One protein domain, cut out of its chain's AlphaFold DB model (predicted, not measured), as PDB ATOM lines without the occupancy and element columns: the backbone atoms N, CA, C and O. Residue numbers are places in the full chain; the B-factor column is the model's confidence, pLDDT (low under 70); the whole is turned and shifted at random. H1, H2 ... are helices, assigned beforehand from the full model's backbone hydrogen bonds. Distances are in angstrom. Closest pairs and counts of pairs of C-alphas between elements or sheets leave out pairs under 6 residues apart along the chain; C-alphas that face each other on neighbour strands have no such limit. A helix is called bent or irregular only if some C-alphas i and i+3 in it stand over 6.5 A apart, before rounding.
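AT A GLANCE: This is residues 449 to 497 of the 498 residues of an uncharacterized protein of Fasciola hepatica (UniProt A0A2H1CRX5). Picture a helical hairpin opened into a V: the longer helix H1 and the shorter H2 meet near the tight link that joins them, and their far ends spread apart. The unnamed stretch of residues 449 to 457 makes a loop at the open end of the V, before H1. The printed part has 49 residues, with two named helices in the order H1, H2 and no named strand; the class is all helix. It is only just compact, close to loose, with a radius of gyration of the C-alphas of 11.3 A, and it is elongated, spanning 32 by 20 by 14 A.

HOW THE PARTS SIT: Begin with H1, residues 458 to 475, the longest helix. H2, residues 481 to 495, touches it, and the closest C-alphas are those of Cys 468 and Ser 483, 5.1 A apart. Look at residues 465 to 472 of H1 and residues 482 to 486 of H2: the two helices touch with these residues alone. The two helices form a hairpin and run opposite ways at a steep tilt of 39 degrees, with their centres 11.8 A apart. Along the backbone of H1 you will find every O i to N i+4 pair within hydrogen-bond range; in H2 it is 9 of 11.

IN THESE COORDINATES: Find C-alpha 458 at (1.214, -27.824, 21.118); from there H1 runs 25.5 A to C-alpha 475 at (-9.858, -5.504, 15.672). After a tight link with 5 residues between the two helices, Gln 481 begins H2, which runs 22.5 A to C-alpha 495 at (-9.604, -27.790, 34.326). Neither helix is bent.

THE WHOLE: The two C-alphas farthest apart are those of Lys 454 and Gly 476, at 32.6 A, while the C-alphas of Thr 449 and Ser 497, the first and last printed, are 18.1 A apart. The printed part has no cut. The mean pLDDT of the printed part is 85.2; read the B-factor column at residues 491 to 497, of which 491 to 495 belong to H2, and you will find values under 70, the model's low confidence.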
ATOM      1  N   THR A 449     -10.517 -29.425  16.607       84.06
ATOM      2  CA  THR A 449      -9.390 -30.371  16.625       84.06
ATOM      3  C   THR A 449      -8.622 -30.302  17.948       84.06
ATOM      4  O   THR A 449      -8.156 -31.323  18.443       84.06
ATOM      5  N   LEU A 450      -8.518 -29.114  18.554       88.19
ATOM      6  CA  LEU A 450      -7.862 -28.922  19.853       88.19
ATOM      7  C   LEU A 450      -8.698 -29.421  21.042       88.19
ATOM      8  O   LEU A 450      -8.112 -29.841  22.035       88.19
ATOM      9  N   LEU A 451     -10.033 -29.405  20.935       88.62
ATOM     10  CA  LEU A 451     -10.949 -29.949  21.948       88.62
ATOM     11  C   LEU A 451     -11.195 -31.466  21.836       88.62
ATOM     12  O   LEU A 451     -11.833 -32.043  22.714       88.62
ATOM     13  N   GLN A 452     -10.731 -32.132  20.774       90.44
ATOM     14  CA  GLN A 452     -10.874 -33.585  20.651       90.44
ATOM     15  C   GLN A 452     -10.006 -34.318  21.680       90.44
ATOM     16  O   GLN A 452      -8.843 -33.972  21.896       90.44
ATOM     17  N   GLU A 453     -10.544 -35.389  22.270       81.19
ATOM     18  CA  GLU A 453      -9.782 -36.276  23.150       81.19
ATOM     19  C   GLU A 453      -8.558 -36.821  22.389       81.19
ATOM     20  O   GLU A 453      -8.704 -37.490  21.366       81.19
ATOM     21  N   LYS A 454      -7.347 -36.504  22.873       85.12
ATOM     22  CA  LYS A 454      -6.042 -36.788  22.227       85.12
ATOM     23  C   LYS A 454      -5.759 -36.019  20.916       85.12
ATOM     24  O   LYS A 454      -4.727 -36.262  20.297       85.12
ATOM     25  N   GLY A 455      -6.600 -35.059  20.521       88.50
ATOM     26  CA  GLY A 455      -6.367 -34.164  19.375       88.50
ATOM     27  C   GLY A 455      -5.426 -32.981  19.664       88.50
ATOM     28  O   GLY A 455      -4.877 -32.375  18.740       88.50
ATOM     29  N   PHE A 456      -5.195 -32.659  20.943       93.44
ATOM     30  CA  PHE A 456      -4.320 -31.555  21.340       93.44
ATOM     31  C   PHE A 456      -2.864 -31.781  20.906       93.44
ATOM     32  O   PHE A 456      -2.191 -32.707  21.355       93.44
ATOM     33  N   THR A 457      -2.337 -30.855  20.102       94.69
ATOM     34  CA  THR A 457      -0.900 -30.745  19.829       94.69
ATOM     35  C   THR A 457      -0.438 -29.309  20.051       94.69
ATOM     36  O   THR A 457      -1.067 -28.350  19.593       94.69
ATOM     37  N   PHE A 458       0.697 -29.144  20.738       93.06
ATOM     38  CA  PHE A 458       1.214 -27.824  21.118       93.06
ATOM     39  C   PHE A 458       1.456 -26.905  19.907       93.06
ATOM     40  O   PHE A 458       1.228 -25.700  19.989       93.06
ATOM     41  N   HIS A 459       1.856 -27.471  18.763       94.12
ATOM     42  CA  HIS A 459       2.049 -26.724  17.518       94.12
ATOM     43  C   HIS A 459       0.743 -26.088  17.011       94.12
ATOM     44  O   HIS A 459       0.709 -24.879  16.773       94.12
ATOM     45  N   VAL A 460      -0.343 -26.866  16.910       92.94
ATOM     46  CA  VAL A 460      -1.652 -26.368  16.448       92.94
ATOM     47  C   VAL A 460      -2.236 -25.369  17.450       92.94
ATOM     48  O   VAL A 460      -2.750 -24.327  17.038       92.94
ATOM     49  N   TYR A 461      -2.083 -25.616  18.757       95.81
ATOM     50  CA  TYR A 461      -2.504 -24.666  19.790       95.81
ATOM     51  C   TYR A 461      -1.766 -23.328  19.666       95.81
ATOM     52  O   TYR A 461      -2.400 -22.273  19.633       95.81
ATOM     53  N   ASN A 462      -0.437 -23.345  19.537       96.00
ATOM     54  CA  ASN A 462       0.346 -22.112  19.467       96.00
ATOM     55  C   ASN A 462       0.111 -21.354  18.142       96.00
ATOM     56  O   ASN A 462       0.057 -20.124  18.136       96.00
ATOM     57  N   GLN A 463      -0.128 -22.068  17.032       96.25
ATOM     58  CA  GLN A 463      -0.538 -21.472  15.753       96.25
ATOM     59  C   GLN A 463      -1.925 -20.805  15.848       96.25
ATOM     60  O   GLN A 463      -2.097 -19.666  15.403       96.25
ATOM     61  N   PHE A 464      -2.904 -21.473  16.469       95.94
ATOM     62  CA  PHE A 464      -4.226 -20.900  16.737       95.94
ATOM     63  C   PHE A 464      -4.122 -19.670  17.652       95.94
ATOM     64  O   PHE A 464      -4.696 -18.620  17.355       95.94
ATOM     65  N   ARG A 465      -3.310 -19.755  18.711       95.38
ATOM     66  CA  ARG A 465      -3.056 -18.662  19.657       95.38
ATOM     67  C   ARG A 465      -2.430 -17.437  19.001       95.38
ATOM     68  O   ARG A 465      -2.911 -16.327  19.224       95.38
ATOM     69  N   ALA A 466      -1.428 -17.620  18.143       96.12
ATOM     70  CA  ALA A 466      -0.846 -16.530  17.361       96.12
ATOM     71  C   ALA A 466      -1.890 -15.847  16.455       96.12
ATOM     72  O   ALA A 466      -1.936 -14.617  16.384       96.12
ATOM     73  N   LYS A 467      -2.782 -16.624  15.822       96.00
ATOM     74  CA  LYS A 467      -3.882 -16.089  15.001       96.00
ATOM     75  C   LYS A 467      -4.877 -15.265  15.830       96.00
ATOM     76  O   LYS A 467      -5.235 -14.169  15.413       96.00
ATOM     77  N   CYS A 468      -5.286 -15.752  17.003       95.31
ATOM     78  CA  CYS A 468      -6.230 -15.048  17.881       95.31
ATOM     79  C   CYS A 468      -5.635 -13.757  18.462       95.31
ATOM     80  O   CYS A 468      -6.317 -12.734  18.516       95.31
ATOM     81  N   LEU A 469      -4.354 -13.774  18.846       95.12
ATOM     82  CA  LEU A 469      -3.645 -12.578  19.309       95.12
ATOM     83  C   LEU A 469      -3.508 -11.531  18.194       95.12
ATOM     84  O   LEU A 469      -3.719 -10.347  18.458       95.12
ATOM     85  N   LYS A 470      -3.242 -11.950  16.947       96.88
ATOM     86  CA  LYS A 470      -3.243 -11.036  15.796       96.88
ATOM     87  C   LYS A 470      -4.633 -10.441  15.541       96.88
ATOM     88  O   LYS A 470      -4.745  -9.231  15.403       96.88
ATOM     89  N   ASP A 471      -5.686 -11.258  15.535       95.69
ATOM     90  CA  ASP A 471      -7.064 -10.795  15.299       95.69
ATOM     91  C   ASP A 471      -7.543  -9.816  16.394       95.69
ATOM     92  O   ASP A 471      -8.213  -8.827  16.100       95.69
ATOM     93  N   ARG A 472      -7.118 -10.029  17.651       95.75
ATOM     94  CA  ARG A 472      -7.325  -9.107  18.784       95.75
ATOM     95  C   ARG A 472      -6.515  -7.808  18.668       95.75
ATOM     96  O   ARG A 472      -6.991  -6.772  19.120       95.75
ATOM     97  N   ALA A 473      -5.322  -7.841  18.075       95.56
ATOM     98  CA  ALA A 473      -4.533  -6.636  17.799       95.56
ATOM     99  C   ALA A 473      -5.097  -5.824  16.616       95.56
ATOM    100  O   ALA A 473      -5.042  -4.599  16.638       95.56
ATOM    101  N   GLU A 474      -5.661  -6.498  15.611       96.25
ATOM    102  CA  GLU A 474      -6.209  -5.883  14.394       96.25
ATOM    103  C   GLU A 474      -7.612  -5.284  14.609       96.25
ATOM    104  O   GLU A 474      -7.901  -4.200  14.108       96.25
ATOM    105  N   LYS A 475      -8.475  -5.952  15.392       95.38
ATOM    106  CA  LYS A 475      -9.858  -5.504  15.672       95.38
ATOM    107  C   LYS A 475     -10.028  -4.791  17.015       95.38
ATOM    108  O   LYS A 475     -11.035  -4.121  17.228       95.38
ATOM    109  N   GLY A 476      -9.070  -4.943  17.928       90.31
ATOM    110  CA  GLY A 476      -9.158  -4.457  19.302       90.31
ATOM    111  C   GLY A 476      -9.772  -5.463  20.286       90.31
ATOM    112  O   GLY A 476     -10.305  -6.519  19.930       90.31
ATOM    113  N   ILE A 477      -9.675  -5.123  21.573       90.56
ATOM    114  CA  ILE A 477     -10.164  -5.949  22.685       90.56
ATOM    115  C   ILE A 477     -11.698  -6.042  22.624       90.56
ATOM    116  O   ILE A 477     -12.376  -5.035  22.447       90.56
ATOM    117  N   GLY A 478     -12.241  -7.255  22.759       88.19
ATOM    118  CA  GLY A 478     -13.688  -7.519  22.728       88.19
ATOM    119  C   GLY A 478     -14.325  -7.577  21.332       88.19
ATOM    120  O   GLY A 478     -15.462  -8.012  21.218       88.19
ATOM    121  N   GLN A 479     -13.605  -7.201  20.267       84.69
ATOM    122  CA  GLN A 479     -14.119  -7.204  18.883       84.69
ATOM    123  C   GLN A 479     -13.712  -8.451  18.073       84.69
ATOM    124  O   GLN A 479     -14.209  -8.683  16.970       84.69
ATOM    125  N   SER A 480     -12.803  -9.278  18.597       86.12
ATOM    126  CA  SER A 480     -12.402 -10.537  17.962       86.12
ATOM    127  C   SER A 480     -13.231 -11.713  18.486       86.12
ATOM    128  O   SER A 480     -12.953 -12.247  19.561       86.12
ATOM    129  N   GLN A 481     -14.182 -12.184  17.674       80.56
ATOM    130  CA  GLN A 481     -14.940 -13.427  17.908       80.56
ATOM    131  C   GLN A 481     -14.036 -14.675  18.005       80.56
ATOM    132  O   GLN A 481     -14.441 -15.697  18.549       80.56
ATOM    133  N   VAL A 482     -12.800 -14.609  17.493       78.25
ATOM    134  CA  VAL A 482     -11.816 -15.699  17.611       78.25
ATOM    135  C   VAL A 482     -11.066 -15.641  18.949       78.25
ATOM    136  O   VAL A 482     -10.558 -16.660  19.406       78.25
ATOM    137  N   SER A 483     -11.010 -14.475  19.608       73.94
ATOM    138  CA  SER A 483     -10.331 -14.322  20.901       73.94
ATOM    139  C   SER A 483     -11.115 -14.918  22.073       73.94
ATOM    140  O   SER A 483     -10.510 -15.594  22.897       73.94
ATOM    141  N   SER A 484     -12.447 -14.790  22.095       78.25
ATOM    142  CA  SER A 484     -13.295 -15.416  23.126       78.25
ATOM    143  C   SER A 484     -13.198 -16.946  23.113       78.25
ATOM    144  O   SER A 484     -13.181 -17.574  24.165       78.25
ATOM    145  N   VAL A 485     -13.052 -17.539  21.923       81.56
ATOM    146  CA  VAL A 485     -12.810 -18.983  21.745       81.56
ATOM    147  C   VAL A 485     -11.468 -19.411  22.351       81.56
ATOM    148  O   VAL A 485     -11.337 -20.530  22.835       81.56
ATOM    149  N   LEU A 486     -10.454 -18.541  22.361       81.38
ATOM    150  CA  LEU A 486      -9.176 -18.867  22.993       81.38
ATOM    151  C   LEU A 486      -9.256 -18.839  24.523       81.38
ATOM    152  O   LEU A 486      -8.656 -19.697  25.171       81.38
ATOM    153  N   ASP A 487      -9.997 -17.886  25.085       81.56
ATOM    154  CA  ASP A 487     -10.214 -17.808  26.531       81.56
ATOM    155  C   ASP A 487     -10.983 -19.058  27.028       81.56
ATOM    156  O   ASP A 487     -10.606 -19.651  28.039       81.56
ATOM    157  N   GLU A 488     -11.962 -19.551  26.254       81.88
ATOM    158  CA  GLU A 488     -12.682 -20.816  26.501       81.88
ATOM    159  C   GLU A 488     -11.750 -22.048  26.513       81.88
ATOM    160  O   GLU A 488     -11.746 -22.812  27.484       81.88
ATOM    161  N   ILE A 489     -10.895 -22.216  25.489       80.06
ATOM    162  CA  ILE A 489      -9.876 -23.289  25.458       80.06
ATOM    163  C   ILE A 489      -8.959 -23.192  26.682       80.06
ATOM    164  O   ILE A 489      -8.650 -24.208  27.308       80.06
ATOM    165  N   SER A 490      -8.504 -21.982  27.022       78.06
ATOM    166  CA  SER A 490      -7.528 -21.781  28.095       78.06
ATOM    167  C   SER A 490      -8.097 -22.116  29.478       78.06
ATOM    168  O   SER A 490      -7.348 -22.607  30.322       78.06
ATOM    169  N   CYS A 491      -9.397 -21.907  29.703       67.94
ATOM    170  CA  CYS A 491     -10.094 -22.362  30.908       67.94
ATOM    171  C   CYS A 491     -10.235 -23.893  30.939       67.94
ATOM    172  O   CYS A 491      -9.863 -24.526  31.931       67.94
ATOM    173  N   ASN A 492     -10.700 -24.502  29.844       69.31
ATOM    174  CA  ASN A 492     -10.905 -25.954  29.764       69.31
ATOM    175  C   ASN A 492      -9.589 -26.740  29.927       69.31
ATOM    176  O   ASN A 492      -9.553 -27.746  30.633       69.31
ATOM    177  N   GLN A 493      -8.480 -26.251  29.359       65.50
ATOM    178  CA  GLN A 493      -7.157 -26.867  29.515       65.50
ATOM    179  C   GLN A 493      -6.666 -26.845  30.974       65.50
ATOM    180  O   GLN A 493      -6.041 -27.807  31.427       65.50
ATOM    181  N   PHE A 494      -6.966 -25.772  31.714       56.81
ATOM    182  CA  PHE A 494      -6.631 -25.651  33.137       56.81
ATOM    183  C   PHE A 494      -7.435 -26.647  33.985       56.81
ATOM    184  O   PHE A 494      -6.894 -27.251  34.907       56.81
ATOM    185  N   HIS A 495      -8.703 -26.870  33.627       56.78
ATOM    186  CA  HIS A 495      -9.604 -27.790  34.326       56.78
ATOM    187  C   HIS A 495      -9.376 -29.279  33.978       56.78
ATOM    188  O   HIS A 495      -9.874 -30.155  34.680       56.78
ATOM    189  N   ALA A 496      -8.622 -29.574  32.913       58.44
ATOM    190  CA  ALA A 496      -8.221 -30.928  32.514       58.44
ATOM    191  C   ALA A 496      -6.801 -31.321  32.978       58.44
ATOM    192  O   ALA A 496      -6.348 -32.431  32.699       58.44
ATOM    193  N   SER A 497      -6.088 -30.409  33.650       51.94
ATOM    194  CA  SER A 497      -4.707 -30.601  34.132       51.94
ATOM    195  C   SER A 497      -4.603 -30.606  35.669       51.94
ATOM    196  O   SER A 497      -3.500 -30.475  36.202       51.94
TER     197      SER A 497